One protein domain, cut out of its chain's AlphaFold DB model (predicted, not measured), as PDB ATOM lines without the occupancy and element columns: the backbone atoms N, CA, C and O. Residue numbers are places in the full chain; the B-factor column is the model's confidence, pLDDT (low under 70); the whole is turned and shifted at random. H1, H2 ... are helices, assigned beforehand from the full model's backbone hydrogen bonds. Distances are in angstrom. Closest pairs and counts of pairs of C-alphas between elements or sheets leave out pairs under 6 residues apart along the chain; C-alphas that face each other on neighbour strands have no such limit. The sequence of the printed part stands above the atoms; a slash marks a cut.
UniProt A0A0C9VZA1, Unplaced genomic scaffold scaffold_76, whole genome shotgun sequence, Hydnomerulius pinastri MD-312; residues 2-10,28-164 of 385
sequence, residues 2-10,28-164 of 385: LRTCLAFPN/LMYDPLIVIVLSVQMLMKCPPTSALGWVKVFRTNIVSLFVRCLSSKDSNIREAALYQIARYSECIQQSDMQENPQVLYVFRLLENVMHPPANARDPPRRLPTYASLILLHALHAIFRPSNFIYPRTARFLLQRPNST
ATOM      1  N   LEU A   2     176.104 177.863 148.321       90.00
ATOM      2  CA  LEU A   2     174.971 177.291 149.090       90.00
ATOM      3  C   LEU A   2     173.629 177.368 148.339       90.00
ATOM      4  O   LEU A   2     172.902 176.383 148.288       90.00
ATOM      5  N   ARG A   3     173.340 178.506 147.689       89.31
ATOM      6  CA  ARG A   3     172.174 178.665 146.801       89.31
ATOM      7  C   ARG A   3     172.152 177.612 145.686       89.31
ATOM      8  O   ARG A   3     171.115 177.008 145.454       89.31
ATOM      9  N   THR A   4     173.308 177.341 145.075       90.44
ATOM     10  CA  THR A   4     173.504 176.274 144.081       90.44
ATOM     11  C   THR A   4     173.175 174.902 144.634       90.44
ATOM     12  O   THR A   4     172.574 174.100 143.937       90.44
ATOM     13  N   CYS A   5     173.513 174.628 145.889       91.12
ATOM     14  CA  CYS A   5     173.192 173.344 146.484       91.12
ATOM     15  C   CYS A   5     171.694 173.194 146.810       91.12
ATOM     16  O   CYS A   5     171.133 172.115 146.629       91.12
ATOM     17  N   LEU A   6     171.046 174.261 147.293       88.75
ATOM     18  CA  LEU A   6     169.618 174.241 147.633       88.75
ATOM     19  C   LEU A   6     168.754 174.166 146.366       88.75
ATOM     20  O   LEU A   6     167.975 173.232 146.204       88.75
ATOM     21  N   ALA A   7     168.987 175.060 145.405       84.62
ATOM     22  CA  ALA A   7     168.285 175.095 144.123       84.62
ATOM     23  C   ALA A   7     169.026 174.296 143.031       84.62
ATOM     24  O   ALA A   7     169.227 174.788 141.922       84.62
ATOM     25  N   PHE A   8     169.475 173.076 143.353       82.69
ATOM     26  CA  PHE A   8     170.371 172.289 142.495       82.69
ATOM     27  C   PHE A   8     169.912 172.250 141.031       82.69
ATOM     28  O   PHE A   8     168.782 171.826 140.751       82.69
ATOM     29  N   PRO A   9     170.763 172.686 140.083       72.00
ATOM     30  CA  PRO A   9     170.375 172.717 138.692       72.00
ATOM     31  C   PRO A   9     170.225 171.279 138.200       72.00
ATOM     32  O   PRO A   9     171.188 170.528 138.122       72.00
ATOM     33  N   ASN A  10     169.021 170.908 137.775       62.41
ATOM     34  CA  ASN A  10     168.811 169.703 136.964       62.41
ATOM     35  C   ASN A  10     169.346 169.893 135.521       62.41
ATOM     36  O   ASN A  10     168.808 169.294 134.591       62.41
ATOM     37  N   LEU A  28     173.123 183.838 139.415       76.12
ATOM     38  CA  LEU A  28     173.764 183.572 140.700       76.12
ATOM     39  C   LEU A  28     174.056 182.080 140.969       76.12
ATOM     40  O   LEU A  28     174.497 181.730 142.073       76.12
ATOM     41  N   MET A  29     173.785 181.187 140.014       83.81
ATOM     42  CA  MET A  29     173.934 179.737 140.167       83.81
ATOM     43  C   MET A  29     175.156 179.207 139.422       83.81
ATOM     44  O   MET A  29     175.291 179.385 138.218       83.81
ATOM     45  N   TYR A  30     176.022 178.493 140.142       88.31
ATOM     46  CA  TYR A  30     177.181 177.830 139.552       88.31
ATOM     47  C   TYR A  30     176.775 176.549 138.815       88.31
ATOM     48  O   TYR A  30     175.876 175.832 139.260       88.31
ATOM     49  N   ASP A  31     177.487 176.229 137.736       88.62
ATOM     50  CA  ASP A  31     177.457 174.898 137.133       88.62
ATOM     51  C   ASP A  31     178.220 173.906 138.037       88.62
ATOM     52  O   ASP A  31     179.409 174.123 138.308       88.62
ATOM     53  N   PRO A  32     177.580 172.824 138.528       91.25
ATOM     54  CA  PRO A  32     178.244 171.825 139.356       91.25
ATOM     55  C   PRO A  32     179.480 171.195 138.707       91.25
ATOM     56  O   PRO A  32     180.431 170.896 139.425       91.25
ATOM     57  N   LEU A  33     179.503 171.024 137.380       90.06
ATOM     58  CA  LEU A  33     180.646 170.439 136.674       90.06
ATOM     59  C   LEU A  33     181.875 171.343 136.755       90.06
ATOM     60  O   LEU A  33     182.957 170.877 137.110       90.06
ATOM     61  N   ILE A  34     181.698 172.645 136.511       92.19
ATOM     62  CA  ILE A  34     182.782 173.631 136.624       92.19
ATOM     63  C   ILE A  34     183.352 173.620 138.044       92.19
ATOM     64  O   ILE A  34     184.568 173.631 138.230       92.19
ATOM     65  N   VAL A  35     182.485 173.552 139.057       94.19
ATOM     66  CA  VAL A  35     182.912 173.540 140.462       94.19
ATOM     67  C   VAL A  35     183.672 172.259 140.822       94.19
ATOM     68  O   VAL A  35     184.678 172.343 141.523       94.19
ATOM     69  N   ILE A  36     183.231 171.095 140.329       94.25
ATOM     70  CA  ILE A  36     183.939 169.816 140.508       94.25
ATOM     71  C   ILE A  36     185.330 169.874 139.862       94.25
ATOM     72  O   ILE A  36     186.319 169.504 140.486       94.25
ATOM     73  N   VAL A  37     185.446 170.366 138.628       94.00
ATOM     74  CA  VAL A  37     186.752 170.452 137.950       94.00
ATOM     75  C   VAL A  37     187.674 171.453 138.656       94.00
ATOM     76  O   VAL A  37     188.855 171.170 138.859       94.00
ATOM     77  N   LEU A  38     187.142 172.596 139.096       95.00
ATOM     78  CA  LEU A  38     187.902 173.589 139.855       95.00
ATOM     79  C   LEU A  38     188.419 173.015 141.185       95.00
ATOM     80  O   LEU A  38     189.561 173.283 141.560       95.00
ATOM     81  N   SER A  39     187.617 172.211 141.895       95.69
ATOM     82  CA  SER A  39     188.054 171.590 143.152       95.69
ATOM     83  C   SER A  39     189.153 170.561 142.943       95.69
ATOM     84  O   SER A  39     190.098 170.539 143.729       95.69
ATOM     85  N   VAL A  40     189.071 169.765 141.870       94.75
ATOM     86  CA  VAL A  40     190.143 168.840 141.476       94.75
ATOM     87  C   VAL A  40     191.443 169.619 141.297       94.75
ATOM     88  O   VAL A  40     192.459 169.267 141.889       94.75
ATOM     89  N   GLN A  41     191.411 170.703 140.516       94.88
ATOM     90  CA  GLN A  41     192.597 171.523 140.259       94.88
ATOM     91  C   GLN A  41     193.145 172.162 141.539       94.88
ATOM     92  O   GLN A  41     194.361 172.188 141.729       94.88
ATOM     93  N   MET A  42     192.269 172.625 142.438       95.50
ATOM     94  CA  MET A  42     192.667 173.181 143.731       95.50
ATOM     95  C   MET A  42     193.379 172.138 144.602       95.50
ATOM     96  O   MET A  42     194.482 172.407 145.068       95.50
ATOM     97  N   LEU A  43     192.813 170.935 144.754       93.94
ATOM     98  CA  LEU A  43     193.435 169.865 145.543       93.94
ATOM     99  C   LEU A  43     194.744 169.348 144.935       93.94
ATOM    100  O   LEU A  43     195.639 168.956 145.677       93.94
ATOM    101  N   MET A  44     194.866 169.345 143.605       92.81
ATOM    102  CA  MET A  44     196.074 168.872 142.920       92.81
ATOM    103  C   MET A  44     197.220 169.886 142.966       92.81
ATOM    104  O   MET A  44     198.370 169.490 143.133       92.81
ATOM    105  N   LYS A  45     196.936 171.184 142.784       94.19
ATOM    106  CA  LYS A  45     197.978 172.217 142.658       94.19
ATOM    107  C   LYS A  45     198.283 172.944 143.964       94.19
ATOM    108  O   LYS A  45     199.433 173.302 144.203       94.19
ATOM    109  N   CYS A  46     197.266 173.218 144.776       92.38
ATOM    110  CA  CYS A  46     197.385 174.043 145.978       92.38
ATOM    111  C   CYS A  46     196.454 173.526 147.092       92.38
ATOM    112  O   CYS A  46     195.522 174.240 147.481       92.38
ATOM    113  N   PRO A  47     196.661 172.292 147.594       92.38
ATOM    114  CA  PRO A  47     195.820 171.749 148.653       92.38
ATOM    115  C   PRO A  47     195.921 172.606 149.927       92.38
ATOM    116  O   PRO A  47     196.992 173.145 150.225       92.38
ATOM    117  N   PRO A  48     194.840 172.735 150.718       94.19
ATOM    118  CA  PRO A  48     194.909 173.426 151.999       94.19
ATOM    119  C   PRO A  48     195.872 172.707 152.953       94.19
ATOM    120  O   PRO A  48     195.702 171.525 153.241       94.19
ATOM    121  N   THR A  49     196.864 173.431 153.471       92.12
ATOM    122  CA  THR A  49     197.903 172.875 154.361       92.12
ATOM    123  C   THR A  49     197.647 173.115 155.847       92.12
ATOM    124  O   THR A  49     198.316 172.518 156.680       92.12
ATOM    125  N   SER A  50     196.695 173.983 156.197       94.69
ATOM    126  CA  SER A  50     196.373 174.342 157.587       94.69
ATOM    127  C   SER A  50     194.913 174.051 157.922       94.69
ATOM    128  O   SER A  50     194.048 174.160 157.043       94.69
ATOM    129  N   ALA A  51     194.613 173.801 159.203       94.69
ATOM    130  CA  ALA A  51     193.246 173.712 159.726       94.69
ATOM    131  C   ALA A  51     192.359 174.870 159.244       94.69
ATOM    132  O   ALA A  51     191.257 174.659 158.737       94.69
ATOM    133  N   LEU A  52     192.855 176.111 159.330       95.31
ATOM    134  CA  LEU A  52     192.104 177.288 158.887       95.31
ATOM    135  C   LEU A  52     191.830 177.268 157.373       95.31
ATOM    136  O   LEU A  52     190.767 177.717 156.936       95.31
ATOM    137  N   GLY A  53     192.766 176.753 156.572       95.56
ATOM    138  CA  GLY A  53     192.579 176.538 155.138       95.56
ATOM    139  C   GLY A  53     191.417 175.585 154.854       95.56
ATOM    140  O   GLY A  53     190.519 175.927 154.083       95.56
ATOM    141  N   TRP A  54     191.372 174.443 155.543       96.31
ATOM    142  CA  TRP A  54     190.266 173.486 155.438       96.31
ATOM    143  C   TRP A  54     188.929 174.089 155.874       96.31
ATOM    144  O   TRP A  54     187.952 174.019 155.125       96.31
ATOM    145  N   VAL A  55     188.893 174.782 157.016       96.19
ATOM    146  CA  VAL A  55     187.694 175.492 157.491       96.19
ATOM    147  C   VAL A  55     187.188 176.489 156.442       96.19
ATOM    148  O   VAL A  55     185.985 176.554 156.176       96.19
ATOM    149  N   LYS A  56     188.082 177.258 155.803       95.62
ATOM    150  CA  LYS A  56     187.713 178.191 154.722       95.62
ATOM    151  C   LYS A  56     187.088 177.453 153.540       95.62
ATOM    152  O   LYS A  56     186.024 177.870 153.081       95.62
ATOM    153  N   VAL A  57     187.687 176.346 153.096       95.94
ATOM    154  CA  VAL A  57     187.154 175.522 152.000       95.94
ATOM    155  C   VAL A  57     185.758 175.005 152.331       95.94
ATOM    156  O   VAL A  57     184.835 175.207 151.544       95.94
ATOM    157  N   PHE A  58     185.540 174.431 153.511       96.12
ATOM    158  CA  PHE A  58     184.211 173.959 153.907       96.12
ATOM    159  C   PHE A  58     183.181 175.082 154.028       96.12
ATOM    160  O   PHE A  58     182.028 174.926 153.613       96.12
ATOM    161  N   ARG A  59     183.587 176.261 154.516       95.62
ATOM    162  CA  ARG A  59     182.707 177.434 154.572       95.62
ATOM    163  C   ARG A  59     182.249 177.897 153.189       95.62
ATOM    164  O   ARG A  59     181.159 178.467 153.111       95.62
ATOM    165  N   THR A  60     182.972 177.595 152.109       95.50
ATOM    166  CA  THR A  60     182.480 177.868 150.745       95.50
ATOM    167  C   THR A  60     181.258 177.026 150.362       95.50
ATOM    168  O   THR A  60     180.478 177.472 149.528       95.50
ATOM    169  N   ASN A  61     181.000 175.889 151.028       96.00
ATOM    170  CA  ASN A  61     179.996 174.865 150.682       96.00
ATOM    171  C   ASN A  61     180.321 174.029 149.434       96.00
ATOM    172  O   ASN A  61     179.423 173.389 148.887       96.00
ATOM    173  N   ILE A  62     181.580 173.997 148.996       96.19
ATOM    174  CA  ILE A  62     181.988 173.174 147.850       96.19
ATOM    175  C   ILE A  62     181.782 171.675 148.107       96.19
ATOM    176  O   ILE A  62     181.166 170.985 147.304       96.19
ATOM    177  N   VAL A  63     182.154 171.192 149.294       96.75
ATOM    178  CA  VAL A  63     181.956 169.786 149.685       96.75
ATOM    179  C   VAL A  63     180.467 169.453 149.815       96.75
ATOM    180  O   VAL A  63     180.005 168.408 149.363       96.75
ATOM    181  N   SER A  64     179.681 170.379 150.367       96.44
ATOM    182  CA  SER A  64     178.222 170.261 150.417       96.44
ATOM    183  C   SER A  64     177.602 170.144 149.020       96.44
ATOM    184  O   SER A  64     176.630 169.410 148.849       96.44
ATOM    185  N   LEU A  65     178.152 170.839 148.017       96.25
ATOM    186  CA  LEU A  65     177.711 170.693 146.631       96.25
ATOM    187  C   LEU A  65     177.977 169.279 146.107       96.25
ATOM    188  O   LEU A  65     177.085 168.717 145.485       96.25
ATOM    189  N   PHE A  66     179.126 168.664 146.409       96.62
ATOM    190  CA  PHE A  66     179.390 167.276 146.003       96.62
ATOM    191  C   PHE A  66     178.388 166.301 146.612       96.62
ATOM    192  O   PHE A  66     177.832 165.469 145.901       96.62
ATOM    193  N   VAL A  67     178.068 166.457 147.901       96.31
ATOM    194  CA  VAL A  67     177.013 165.655 148.539       96.31
ATOM    195  C   VAL A  67     175.676 165.849 147.818       96.31
ATOM    196  O   VAL A  67     174.958 164.882 147.566       96.31
ATOM    197  N   ARG A  68     175.347 167.084 147.419       94.88
ATOM    198  CA  ARG A  68     174.137 167.370 146.638       94.88
ATOM    199  C   ARG A  68     174.164 166.746 145.237       94.88
ATOM    200  O   ARG A  68     173.111 166.290 144.775       94.88
ATOM    201  N   CYS A  69     175.328 166.698 144.589       94.75
ATOM    202  CA  CYS A  69     175.537 166.085 143.276       94.75
ATOM    203  C   CYS A  69     175.224 164.585 143.265       94.75
ATOM    204  O   CYS A  69     174.781 164.084 142.237       94.75
ATOM    205  N   LEU A  70     175.341 163.877 144.395       94.31
ATOM    206  CA  LEU A  70     174.960 162.458 144.502       94.31
ATOM    207  C   LEU A  70     173.459 162.201 144.292       94.31
ATOM    208  O   LEU A  70     173.048 161.082 143.980       94.31
ATOM    209  N   SER A  71     172.636 163.245 144.395       93.38
ATOM    210  CA  SER A  71     171.207 163.209 144.067       93.38
ATOM    211  C   SER A  71     170.911 163.654 142.629       93.38
ATOM    212  O   SER A  71     169.739 163.794 142.265       93.38
ATOM    213  N   SER A  72     171.936 163.885 141.798       92.06
ATOM    214  CA  SER A  72     171.777 164.208 140.376       92.06
ATOM    215  C   SER A  72     171.172 163.035 139.604       92.06
ATOM    216  O   SER A  72     171.415 161.866 139.913       92.06
ATOM    217  N   LYS A  73     170.385 163.343 138.568       88.69
ATOM    218  CA  LYS A  73     169.886 162.335 137.620       88.69
ATOM    219  C   LYS A  73     171.004 161.811 136.712       88.69
ATOM    220  O   LYS A  73     170.962 160.645 136.331       88.69
ATOM    221  N   ASP A  74     172.012 162.633 136.441       89.69
ATOM    222  CA  ASP A  74     173.187 162.270 135.649       89.69
ATOM    223  C   ASP A  74     174.152 161.396 136.468       89.69
ATOM    224  O   ASP A  74     174.554 161.779 137.567       89.69
ATOM    225  N   SER A  75     174.496 160.212 135.952       90.81
ATOM    226  CA  SER A  75     175.437 159.279 136.581       90.81
ATOM    227  C   SER A  75     176.858 159.805 136.676       90.81
ATOM    228  O   SER A  75     177.493 159.597 137.704       90.81
ATOM    229  N   ASN A  76     177.331 160.517 135.661       90.56
ATOM    230  CA  ASN A  76     178.711 160.982 135.568       90.56
ATOM    231  C   ASN A  76     178.953 162.095 136.590       90.56
ATOM    232  O   ASN A  76     179.987 162.131 137.251       90.56
ATOM    233  N   ILE A  77     177.949 162.958 136.810       92.75
ATOM    234  CA  ILE A  77     177.979 163.948 137.900       92.75
ATOM    235  C   ILE A  77     178.063 163.252 139.264       92.75
ATOM    236  O   ILE A  77     178.817 163.696 140.132       92.75
ATOM    237  N   ARG A  78     177.301 162.166 139.473       93.44
ATOM    238  CA  ARG A  78     177.350 161.407 140.734       93.44
ATOM    239  C   ARG A  78     178.709 160.748 140.939       93.44
ATOM    240  O   ARG A  78     179.240 160.812 142.040       93.44
ATOM    241  N   GLU A  79     179.262 160.146 139.897       92.31
ATOM    242  CA  GLU A  79     180.564 159.481 139.931       92.31
ATOM    243  C   GLU A  79     181.700 160.464 140.219       92.31
ATOM    244  O   GLU A  79     182.458 160.268 141.170       92.31
ATOM    245  N   ALA A  80     181.757 161.581 139.491       93.88
ATOM    246  CA  ALA A  80     182.759 162.617 139.717       93.88
ATOM    247  C   ALA A  80     182.662 163.208 141.135       93.88
ATOM    248  O   ALA A  80     183.679 163.418 141.798       93.88
ATOM    249  N   ALA A  81     181.443 163.433 141.634       95.00
ATOM    250  CA  ALA A  81     181.225 163.901 142.998       95.00
ATOM    251  C   ALA A  81     181.646 162.867 144.053       95.00
ATOM    252  O   ALA A  81     182.231 163.247 145.065       95.00
ATOM    253  N   LEU A  82     181.386 161.577 143.823       93.88
ATOM    254  CA  LEU A  82     181.797 160.506 144.729       93.88
ATOM    255  C   LEU A  82     183.325 160.413 144.815       93.88
ATOM    256  O   LEU A  82     183.866 160.357 145.918       93.88
ATOM    257  N   TYR A  83     184.017 160.500 143.674       92.94
ATOM    258  CA  TYR A  83     185.478 160.563 143.638       92.94
ATOM    259  C   TYR A  83     186.010 161.781 144.403       92.94
ATOM    260  O   TYR A  83     186.923 161.649 145.215       92.94
ATOM    261  N   GLN A  84     185.410 162.963 144.214       95.38
ATOM    262  CA  GLN A  84     185.791 164.143 144.995       95.38
ATOM    263  C   GLN A  84     185.598 163.919 146.495       95.38
ATOM    264  O   GLN A  84     186.508 164.203 147.264       95.38
ATOM    265  N   ILE A  85     184.462 163.375 146.930       95.75
ATOM    266  CA  ILE A  85     184.217 163.129 148.357       95.75
ATOM    267  C   ILE A  85     185.256 162.166 148.940       95.75
ATOM    268  O   ILE A  85     185.780 162.448 150.016       95.75
ATOM    269  N   ALA A  86     185.618 161.098 148.221       94.00
ATOM    270  CA  ALA A  86     186.674 160.177 148.641       94.00
ATOM    271  C   ALA A  86     188.025 160.896 148.810       94.00
ATOM    272  O   ALA A  86     188.655 160.794 149.861       94.00
ATOM    273  N   ARG A  87     188.421 161.723 147.831       94.69
ATOM    274  CA  ARG A  87     189.661 162.517 147.902       94.69
ATOM    275  C   ARG A  87     189.660 163.510 149.064       94.69
ATOM    276  O   ARG A  87     190.660 163.637 149.764       94.69
ATOM    277  N   TYR A  88     188.539 164.189 149.309       95.81
ATOM    278  CA  TYR A  88     188.393 165.058 150.477       95.81
ATOM    279  C   TYR A  88     188.473 164.261 151.786       95.81
ATOM    280  O   TYR A  88     189.101 164.737 152.726       95.81
ATOM    281  N   SER A  89     187.879 163.066 151.854       95.06
ATOM    282  CA  SER A  89     187.955 162.182 153.027       95.06
ATOM    283  C   SER A  89     189.409 161.854 153.376       95.06
ATOM    284  O   SER A  89     189.828 162.091 154.507       95.06
ATOM    285  N   GLU A  90     190.208 161.434 152.391       94.00
ATOM    286  CA  GLU A  90     191.640 161.140 152.560       94.00
ATOM    287  C   GLU A  90     192.435 162.361 153.042       94.00
ATOM    288  O   GLU A  90     193.190 162.274 154.011       94.00
ATOM    289  N   CYS A  91     192.243 163.526 152.414       93.81
ATOM    290  CA  CYS A  91     192.947 164.746 152.813       93.81
ATOM    291  C   CYS A  91     192.567 165.212 154.228       93.81
ATOM    292  O   CYS A  91     193.411 165.707 154.972       93.81
ATOM    293  N   ILE A  92     191.297 165.062 154.612       94.06
ATOM    294  CA  ILE A  92     190.803 165.508 155.917       94.06
ATOM    295  C   ILE A  92     191.248 164.571 157.024       94.06
ATOM    296  O   ILE A  92     191.544 165.067 158.104       94.06
ATOM    297  N   GLN A  93     191.370 163.263 156.778       93.81
ATOM    298  CA  GLN A  93     191.919 162.321 157.763       93.81
ATOM    299  C   GLN A  93     193.279 162.774 158.312       93.81
ATOM    300  O   GLN A  93     193.561 162.560 159.486       93.81
ATOM    301  N   GLN A  94     194.079 163.457 157.491       89.88
ATOM    302  CA  GLN A  94     195.401 163.975 157.852       89.88
ATOM    303  C   GLN A  94     195.376 165.428 158.357       89.88
ATOM    304  O   GLN A  94     196.420 165.980 158.692       89.88
ATOM    305  N   SER A  95     194.206 166.070 158.400       92.69
ATOM    306  CA  SER A  95     194.070 167.466 158.822       92.69
ATOM    307  C   SER A  95     194.032 167.618 160.346       92.69
ATOM    308  O   SER A  95     193.442 166.806 161.060       92.69
ATOM    309  N   ASP A  96     194.593 168.720 160.838       91.75
ATOM    310  CA  ASP A  96     194.646 169.142 162.247       91.75
ATOM    311  C   ASP A  96     193.401 169.939 162.697       91.75
ATOM    312  O   ASP A  96     193.372 170.563 163.759       91.75
ATOM    313  N   MET A  97     192.348 169.938 161.879       94.31
ATOM    314  CA  MET A  97     191.116 170.679 162.126       94.31
ATOM    315  C   MET A  97     190.291 170.057 163.263       94.31
ATOM    316  O   MET A  97     190.054 168.852 163.286       94.31
ATOM    317  N   GLN A  98     189.762 170.888 164.167       93.94
ATOM    318  CA  GLN A  98     188.944 170.440 165.305       93.94
ATOM    319  C   GLN A  98     187.640 169.750 164.869       93.94
ATOM    320  O   GLN A  98     187.165 168.831 165.528       93.94
ATOM    321  N   GLU A  99     187.070 170.176 163.740       93.62
ATOM    322  CA  GLU A  99     185.846 169.633 163.145       93.62
ATOM    323  C   GLU A  99     186.053 168.314 162.370       93.62
ATOM    324  O   GLU A  99     185.091 167.746 161.843       93.62
ATOM    325  N   ASN A 100     187.298 167.829 162.262       94.12
ATOM    326  CA  ASN A 100     187.659 166.628 161.504       94.12
ATOM    327  C   ASN A 100     186.796 165.399 161.889       94.12
ATOM    328  O   ASN A 100     186.154 164.833 160.994       94.12
ATOM    329  N   PRO A 101     186.634 165.028 163.180       93.31
ATOM    330  CA  PRO A 101     185.831 163.862 163.558       93.31
ATOM    331  C   PRO A 101     184.373 163.936 163.087       93.31
ATOM    332  O   PRO A 101     183.798 162.923 162.676       93.31
ATOM    333  N   GLN A 102     183.767 165.126 163.125       92.69
ATOM    334  CA  GLN A 102     182.384 165.363 162.717       92.69
ATOM    335  C   GLN A 102     182.240 165.273 161.195       92.69
ATOM    336  O   GLN A 102     181.276 164.683 160.707       92.69
ATOM    337  N   VAL A 103     183.202 165.808 160.437       95.00
ATOM    338  CA  VAL A 103     183.202 165.708 158.969       95.00
ATOM    339  C   VAL A 103     183.376 164.260 158.518       95.00
ATOM    340  O   VAL A 103     182.564 163.768 157.732       95.00
ATOM    341  N   LEU A 104     184.364 163.542 159.063       95.00
ATOM    342  CA  LEU A 104     184.573 162.124 158.751       95.00
ATOM    343  C   LEU A 104     183.388 161.257 159.174       95.00
ATOM    344  O   LEU A 104     183.118 160.224 158.566       95.00
ATOM    345  N   TYR A 105     182.659 161.645 160.219       93.44
ATOM    346  CA  TYR A 105     181.419 160.966 160.574       93.44
ATOM    347  C   TYR A 105     180.340 161.135 159.497       93.44
ATOM    348  O   TYR A 105     179.724 160.150 159.097       93.44
ATOM    349  N   VAL A 106     180.154 162.348 158.965       93.88
ATOM    350  CA  VAL A 106     179.213 162.584 157.859       93.88
ATOM    351  C   VAL A 106     179.610 161.797 156.606       93.88
ATOM    352  O   VAL A 106     178.739 161.220 155.955       93.88
ATOM    353  N   PHE A 107     180.903 161.722 156.282       94.81
ATOM    354  CA  PHE A 107     181.383 160.923 155.150       94.81
ATOM    355  C   PHE A 107     181.161 159.424 155.354       94.81
ATOM    356  O   PHE A 107     180.644 158.775 154.451       94.81
ATOM    357  N   ARG A 108     181.397 158.889 156.555       92.69
ATOM    358  CA  ARG A 108     181.076 157.487 156.872       92.69
ATOM    359  C   ARG A 108     179.583 157.178 156.759       92.69
ATOM    360  O   ARG A 108     179.202 156.130 156.249       92.69
ATOM    361  N   LEU A 109     178.713 158.087 157.207       91.75
ATOM    362  CA  LEU A 109     177.265 157.930 157.014       91.75
ATOM    363  C   LEU A 109     176.896 157.876 155.529       91.75
ATOM    364  O   LEU A 109     176.002 157.123 155.152       91.75
ATOM    365  N   LEU A 110     177.576 158.663 154.698       91.94
ATOM    366  CA  LEU A 110     177.372 158.650 153.260       91.94
ATOM    367  C   LEU A 110     177.872 157.346 152.624       91.94
ATOM    368  O   LEU A 110     177.131 156.743 151.855       91.94
ATOM    369  N   GLU A 111     179.073 156.885 152.978       89.38
ATOM    370  CA  GLU A 111     179.637 155.601 152.535       89.38
ATOM    371  C   GLU A 111     178.690 154.433 152.845       89.38
ATOM    372  O   GLU A 111     178.404 153.619 151.971       89.38
ATOM    373  N   ASN A 112     178.097 154.412 154.044       87.00
ATOM    374  CA  ASN A 112     177.143 153.374 154.450       87.00
ATOM    375  C   ASN A 112     175.860 153.332 153.600       87.00
ATOM    376  O   ASN A 112     175.180 152.308 153.570       87.00
ATOM    377  N   VAL A 113     175.496 154.437 152.943       86.81
ATOM    378  CA  VAL A 113     174.300 154.526 152.085       86.81
ATOM    379  C   VAL A 113     174.660 154.367 150.601       86.81
ATOM    380  O   VAL A 113     173.821 153.958 149.793       86.81
ATOM    381  N   MET A 114     175.907 154.661 150.236       85.88
ATOM    382  CA  MET A 114     176.447 154.542 148.885       85.88
ATOM    383  C   MET A 114     177.081 153.162 148.689       85.88
ATOM    384  O   MET A 114     178.299 153.024 148.628       85.88
ATOM    385  N   HIS A 115     176.245 152.127 148.579       74.12
ATOM    386  CA  HIS A 115     176.737 150.780 148.295       74.12
ATOM    387  C   HIS A 115     177.493 150.726 146.957       74.12
ATOM    388  O   HIS A 115     177.009 151.308 145.974       74.12
ATOM    389  N   PRO A 116     178.624 149.996 146.893       72.25
ATOM    390  CA  PRO A 116     179.295 149.714 145.637       72.25
ATOM    391  C   PRO A 116     178.313 149.079 144.646       72.25
ATOM    392  O   PRO A 116     177.472 148.265 145.053       72.25
ATOM    393  N   PRO A 117     178.378 149.452 143.361       74.81
ATOM    394  CA  PRO A 117     177.559 148.809 142.349       74.81
ATOM    395  C   PRO A 117     177.854 147.303 142.297       74.81
ATOM    396  O   PRO A 117     178.993 146.880 142.487       74.81
ATOM    397  N   ALA A 118     176.825 146.492 142.034       76.06
ATOM    398  CA  ALA A 118     176.972 145.036 141.952       76.06
ATOM    399  C   ALA A 118     177.937 144.622 140.828       76.06
ATOM    400  O   ALA A 118     178.671 143.648 140.976       76.06
ATOM    401  N   ASN A 119     177.971 145.392 139.735       79.56
ATOM    402  CA  ASN A 119     178.940 145.246 138.659       79.56
ATOM    403  C   ASN A 119     179.799 146.505 138.538       79.56
ATOM    404  O   ASN A 119     179.286 147.616 138.617       79.56
ATOM    405  N   ALA A 120     181.082 146.349 138.204       73.88
ATOM    406  CA  ALA A 120     182.005 147.475 138.008       73.88
ATOM    407  C   ALA A 120     181.578 148.472 136.906       73.88
ATOM    408  O   ALA A 120     182.132 149.561 136.820       73.88
ATOM    409  N   ARG A 121     180.613 148.102 136.051       75.69
ATOM    410  CA  ARG A 121     180.058 148.960 134.992       75.69
ATOM    411  C   ARG A 121     178.794 149.716 135.404       75.69
ATOM    412  O   ARG A 121     178.380 150.606 134.664       75.69
ATOM    413  N   ASP A 122     178.158 149.364 136.523       82.94
ATOM    414  CA  ASP A 122     176.915 150.028 136.911       82.94
ATOM    415  C   ASP A 122     177.227 151.398 137.527       82.94
ATOM    416  O   ASP A 122     178.108 151.513 138.385       82.94
ATOM    417  N   PRO A 123     176.502 152.457 137.131       83.12
ATOM    418  CA  PRO A 123     176.754 153.785 137.657       83.12
ATOM    419  C   PRO A 123     176.391 153.866 139.146       83.12
ATOM    420  O   PRO A 123     175.460 153.184 139.596       83.12
ATOM    421  N   PRO A 124     177.016 154.781 139.913       87.06
ATOM    422  CA  PRO A 124     176.663 154.999 141.308       87.06
ATOM    423  C   PRO A 124     175.165 155.248 141.472       87.06
ATOM    424  O   PRO A 124     174.559 156.044 140.734       87.06
ATOM    425  N   ARG A 125     174.553 154.580 142.455       89.94
ATOM    426  CA  ARG A 125     173.129 154.741 142.747       89.94
ATOM    427  C   ARG A 125     172.836 156.193 143.116       89.94
ATOM    428  O   ARG A 125     173.566 156.823 143.874       89.94
ATOM    429  N   ARG A 126     171.729 156.723 142.595       91.00
ATOM    430  CA  ARG A 126     171.249 158.052 142.975       91.00
ATOM    431  C   ARG A 126     170.781 158.054 144.429       91.00
ATOM    432  O   ARG A 126     169.902 157.271 144.798       91.00
ATOM    433  N   LEU A 127     171.330 158.970 145.218       92.56
ATOM    434  CA  LEU A 127     170.884 159.217 146.580       92.56
ATOM    435  C   LEU A 127     169.525 159.948 146.555       92.56
ATOM    436  O   LEU A 127     169.316 160.810 145.696       92.56
ATOM    437  N   PRO A 128     168.578 159.635 147.461       92.56
ATOM    438  CA  PRO A 128     167.392 160.462 147.622       92.56
ATOM    439  C   PRO A 128     167.780 161.890 148.006       92.56
ATOM    440  O   PRO A 128     168.637 162.114 148.866       92.56
ATOM    441  N   THR A 129     167.098 162.865 147.420       93.31
ATOM    442  CA  THR A 129     167.400 164.287 147.585       93.31
ATOM    443  C   THR A 129     167.341 164.697 149.055       93.31
ATOM    444  O   THR A 129     168.251 165.374 149.532       93.31
ATOM    445  N   TYR A 130     166.354 164.196 149.804       92.50
ATOM    446  CA  TYR A 130     166.241 164.403 151.251       92.50
ATOM    447  C   TYR A 130     167.495 163.985 152.026       92.50
ATOM    448  O   TYR A 130     167.948 164.728 152.894       92.50
ATOM    449  N   ALA A 131     168.091 162.837 151.694       92.12
ATOM    450  CA  ALA A 131     169.308 162.378 152.357       92.12
ATOM    451  C   ALA A 131     170.480 163.317 152.046       92.12
ATOM    452  O   ALA A 131     171.154 163.781 152.965       92.12
ATOM    453  N   SER A 132     170.671 163.688 150.772       94.00
ATOM    454  CA  SER A 132     171.722 164.648 150.409       94.00
ATOM    455  C   SER A 132     171.535 166.025 151.052       94.00
ATOM    456  O   SER A 132     172.520 166.639 151.444       94.00
ATOM    457  N   LEU A 133     170.293 166.506 151.204       93.19
ATOM    458  CA  LEU A 133     169.996 167.797 151.831       93.19
ATOM    459  C   LEU A 133     170.293 167.779 153.330       93.19
ATOM    460  O   LEU A 133     170.906 168.715 153.835       93.19
ATOM    461  N   ILE A 134     169.912 166.715 154.040       92.06
ATOM    462  CA  ILE A 134     170.204 166.586 155.474       92.06
ATOM    463  C   ILE A 134     171.720 166.551 155.710       92.06
ATOM    464  O   ILE A 134     172.222 167.288 156.559       92.06
ATOM    465  N   LEU A 135     172.461 165.756 154.932       93.75
ATOM    466  CA  LEU A 135     173.923 165.676 155.040       93.75
ATOM    467  C   LEU A 135     174.599 166.994 154.635       93.75
ATOM    468  O   LEU A 135     175.552 167.432 155.280       93.75
ATOM    469  N   LEU A 136     174.071 167.680 153.621       94.31
ATOM    470  CA  LEU A 136     174.499 169.026 153.259       94.31
ATOM    471  C   LEU A 136     174.325 170.007 154.418       94.31
ATOM    472  O   LEU A 136     175.254 170.758 154.718       94.31
ATOM    473  N   HIS A 137     173.153 170.018 155.058       93.31
ATOM    474  CA  HIS A 137     172.873 170.921 156.170       93.31
ATOM    475  C   HIS A 137     173.736 170.588 157.384       93.31
ATOM    476  O   HIS A 137     174.204 171.512 158.049       93.31
ATOM    477  N   ALA A 138     174.027 169.308 157.621       93.06
ATOM    478  CA  ALA A 138     174.980 168.880 158.637       93.06
ATOM    479  C   ALA A 138     176.377 169.454 158.390       93.06
ATOM    480  O   ALA A 138     176.916 170.136 159.260       93.06
ATOM    481  N   LEU A 139     176.932 169.254 157.188       94.19
ATOM    482  CA  LEU A 139     178.239 169.803 156.815       94.19
ATOM    483  C   LEU A 139     178.254 171.326 156.919       94.19
ATOM    484  O   LEU A 139     179.182 171.901 157.477       94.19
ATOM    485  N   HIS A 140     177.208 171.992 156.434       93.81
ATOM    486  CA  HIS A 140     177.092 173.442 156.523       93.81
ATOM    487  C   HIS A 140     177.115 173.950 157.975       93.81
ATOM    488  O   HIS A 140     177.724 174.992 158.248       93.81
ATOM    489  N   ALA A 141     176.440 173.227 158.874       93.00
ATOM    490  CA  ALA A 141     176.257 173.582 160.274       93.00
ATOM    491  C   ALA A 141     177.491 173.293 161.142       93.00
ATOM    492  O   ALA A 141     177.765 174.080 162.042       93.00
ATOM    493  N   ILE A 142     178.267 172.239 160.847       94.12
ATOM    494  CA  ILE A 142     179.537 171.935 161.542       94.12
ATOM    495  C   ILE A 142     180.454 173.168 161.564       94.12
ATOM    496  O   ILE A 142     180.983 173.536 162.606       94.12
ATOM    497  N   PHE A 143     180.553 173.880 160.440       94.25
ATOM    498  CA  PHE A 143     181.405 175.069 160.306       94.25
ATOM    499  C   PHE A 143     180.729 176.390 160.697       94.25
ATOM    500  O   PHE A 143     181.301 177.469 160.488       94.25
ATOM    501  N   ARG A 144     179.493 176.314 161.213       93.12
ATOM    502  CA  ARG A 144     178.640 177.432 161.648       93.12
ATOM    503  C   ARG A 144     177.837 177.025 162.892       93.12
ATOM    504  O   ARG A 144     176.607 176.983 162.830       93.12
ATOM    505  N   PRO A 145     178.504 176.742 164.023       86.50
ATOM    506  CA  PRO A 145     177.845 176.208 165.216       86.50
ATOM    507  C   PRO A 145     176.822 177.168 165.845       86.50
ATOM    508  O   PRO A 145     175.937 176.717 166.562       86.50
ATOM    509  N   SER A 146     176.889 178.474 165.545       88.12
ATOM    510  CA  SER A 146     175.874 179.466 165.939       88.12
ATOM    511  C   SER A 146     174.540 179.322 165.194       88.12
ATOM    512  O   SER A 146     173.563 179.985 165.536       88.12
ATOM    513  N   ASN A 147     174.475 178.478 164.163       88.19
ATOM    514  CA  ASN A 147     173.238 178.188 163.460       88.19
ATOM    515  C   ASN A 147     172.330 177.307 164.334       88.19
ATOM    516  O   ASN A 147     172.738 176.226 164.759       88.19
ATOM    517  N   PHE A 148     171.075 177.726 164.523       87.81
ATOM    518  CA  PHE A 148     170.070 177.011 165.323       87.81
ATOM    519  C   PHE A 148     169.848 175.544 164.913       87.81
ATOM    520  O   PHE A 148     169.397 174.718 165.704       87.81
ATOM    521  N   ILE A 149     170.195 175.192 163.676       86.56
ATOM    522  CA  ILE A 149     170.076 173.837 163.137       86.56
ATOM    523  C   ILE A 149     171.205 172.908 163.585       86.56
ATOM    524  O   ILE A 149     171.017 171.686 163.585       86.56
ATOM    525  N   TYR A 150     172.360 173.440 163.994       88.38
ATOM    526  CA  TYR A 150     173.510 172.622 164.377       88.38
ATOM    527  C   TYR A 150     173.183 171.630 165.511       88.38
ATOM    528  O   TYR A 150     173.348 170.426 165.294       88.38
ATOM    529  N   PRO A 151     172.609 172.046 166.662       85.25
ATOM    530  CA  PRO A 151     172.312 171.121 167.758       85.25
ATOM    531  C   PRO A 151     171.253 170.072 167.406       85.25
ATOM    532  O   PRO A 151     171.197 169.018 168.042       85.25
ATOM    533  N   ARG A 152     170.385 170.355 166.428       81.94
ATOM    534  CA  ARG A 152     169.356 169.424 165.942       81.94
ATOM    535  C   ARG A 152     169.944 168.400 164.996       81.94
ATOM    536  O   ARG A 152     169.740 167.205 165.183       81.94
ATOM    537  N   THR A 153     170.733 168.864 164.038       81.75
ATOM    538  CA  THR A 153     171.356 167.991 163.047       81.75
ATOM    539  C   THR A 153     172.401 167.094 163.699       81.75
ATOM    540  O   THR A 153     172.397 165.894 163.456       81.75
ATOM    541  N   ALA A 154     173.223 167.621 164.610       82.69
ATOM    542  CA  ALA A 154     174.197 166.820 165.348       82.69
ATOM    543  C   ALA A 154     173.527 165.705 166.174       82.69
ATOM    544  O   ALA A 154     173.949 164.554 166.108       82.69
ATOM    545  N   ARG A 155     172.444 166.007 166.906       81.25
ATOM    546  CA  ARG A 155     171.695 164.991 167.671       81.25
ATOM    547  C   ARG A 155     171.013 163.962 166.776       81.25
ATOM    548  O   ARG A 155     171.064 162.780 167.100       81.25
ATOM    549  N   PHE A 156     170.411 164.410 165.671       79.75
ATOM    550  CA  PHE A 156     169.782 163.531 164.688       79.75
ATOM    551  C   PHE A 156     170.790 162.534 164.116       79.75
ATOM    552  O   PHE A 156     170.519 161.336 164.102       79.75
ATOM    553  N   LEU A 157     171.968 163.012 163.703       79.50
ATOM    554  CA  LEU A 157     173.015 162.136 163.186       79.50
ATOM    555  C   LEU A 157     173.494 161.150 164.258       79.50
ATOM    556  O   LEU A 157     173.673 159.980 163.959       79.50
ATOM    557  N   LEU A 158     173.596 161.584 165.518       79.69
ATOM    558  CA  LEU A 158     173.950 160.730 166.658       79.69
ATOM    559  C   LEU A 158     172.790 159.862 167.192       79.69
ATOM    560  O   LEU A 158     172.957 159.228 168.233       79.69
ATOM    561  N   GLN A 159     171.624 159.854 166.532       76.62
ATOM    562  CA  GLN A 159     170.420 159.100 166.922       76.62
ATOM    563  C   GLN A 159     169.962 159.316 168.379       76.62
ATOM    564  O   GLN A 159     169.359 158.435 168.991       76.62
ATOM    565  N   ARG A 160     170.226 160.490 168.965       66.81
ATOM    566  CA  ARG A 160     169.827 160.779 170.352       66.81
ATOM    567  C   ARG A 160     168.375 161.279 170.404       66.81
ATOM    568  O   ARG A 160     168.037 162.171 169.622       66.81
ATOM    569  N   PRO A 161     167.523 160.758 171.309       52.59
ATOM    570  CA  PRO A 161     166.132 161.191 171.420       52.59
ATOM    571  C   PRO A 161     166.031 162.677 171.802       52.59
ATOM    572  O   PRO A 161     166.856 163.208 172.547       52.59
ATOM    573  N   ASN A 162     165.010 163.353 171.270       56.53
ATOM    574  CA  ASN A 162     164.771 164.779 171.487       56.53
ATOM    575  C   ASN A 162     163.878 164.997 172.719       56.53
ATOM    576  O   ASN A 162     162.707 164.633 172.684       56.53
ATOM    577  N   SER A 163     164.373 165.678 173.757       51.00
ATOM    578  CA  SER A 163     163.506 166.428 174.673       51.00
ATOM    579  C   SER A 163     163.202 167.788 174.029       51.00
ATOM    580  O   SER A 163     164.089 168.607 173.774       51.00
ATOM    581  N   THR A 164     161.950 167.996 173.631       52.97
ATOM    582  CA  THR A 164     161.511 169.167 172.860       52.97
ATOM    583  C   THR A 164     160.887 170.221 173.768       52.97
ATOM    584  O   THR A 164     159.670 170.345 173.838       52.97
TER     585      THR A 164
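What this domain is: This is residues 2 to 10 and 28 to 164 of the 385 residues of an uncharacterized protein of Hydnomerulius pinastri MD-312 (UniProt A0A0C9VZA1). Four helices, H4, H5, H6 and H7, are grouped in a loose, somewhat splayed up-and-down bundle, each running opposite ways to its neighbours, with H4 near the middle of the whole. H2 packs on H4 and H5, and H8 packs on H7 on the opposite side of the model, while short H1 packs on H4 and H3 meets the end of H7. The printed part has 146 residues with eight named helices, H1 to H8 in order along the chain, and no named strand, and its class is all helix. It is compact, with a radius of gyration of the C-alphas of 15.0 A and spans of 45 by 34 by 33 A.

How they stand to each other: H1, residues 2 to 6, touches H4, residues 62 to 69, with Cys 5 and Leu 65 the closest C-alphas at 5.2 A. H4 is one of two hubs, touching four other helices. H2, residues 32 to 45, touches H4 at a steep tilt of 42 degrees, opposite ways, the closest C-alphas being those of Pro 32 and Leu 65 at 7.4 A. H5, residues 75 to 93, forms a hairpin with H4, a steep tilt of 36 degrees, only just past shallow; the closest C-alphas, of Phe 66 and Ala 81, are 4.9 A apart. H5 also touches H2, with residues 77 to 84 alone, where the closest C-alphas, of Ile 36 and Ala 81, are 7.0 A apart. H6, residues 100 to 113, forms hairpins with H5, closest C-alphas Ile 92 and Asn 100 at 6.5 A, and with H7, residues 129 to 142, closest C-alphas Val 106 and Leu 135 at 6.7 A. H7, the other hub, touches H4 at a shallow tilt of 12 degrees, opposite ways, with Ser 64 and Leu 136 the closest C-alphas at 4.8 A. H3, residues 51 to 59, and H7 only just touch, only at their ends, with 3 pairs of C-alphas within 8 A, the closest being Arg 59 and His 140 at 7.2 A. H8, residues 150 to 157, touches H7 at a steep tilt of 49 degrees, the closest C-alphas being those of Ala 141 and Tyr 150 at 5.0 A. H6 and H8 are near each other, and H2 and H8 are among the pairs that are apart. Every O i to N i+4 pair is within hydrogen-bond range in H1, H2, H3, H4, H5, H7 and H8, and 9 of 10 are in H6.

Where its parts are: C-alpha 2, where H1 begins, is at (174.971, 177.291, 149.090). H5 is 27.0 A long, from C-alpha 75 at (175.437, 159.279, 136.581); H6 is 20.3 A, and H2 and H7 are 20.0 A each. H8 ends at C-alpha 157, (173.015, 162.136, 163.186).

The domain as a whole: The C-alphas farthest apart, of Lys 45 and Thr 164, are 47.4 A apart. Residues 11 to 27 are cut out, and C-alphas 10 and 28 are 15.2 A apart across the cut. The link from H6 to H7, residues 114 to 128, is long. The mean pLDDT of the printed part is 89.3, and residues 10 and 160 to 164 are under 70.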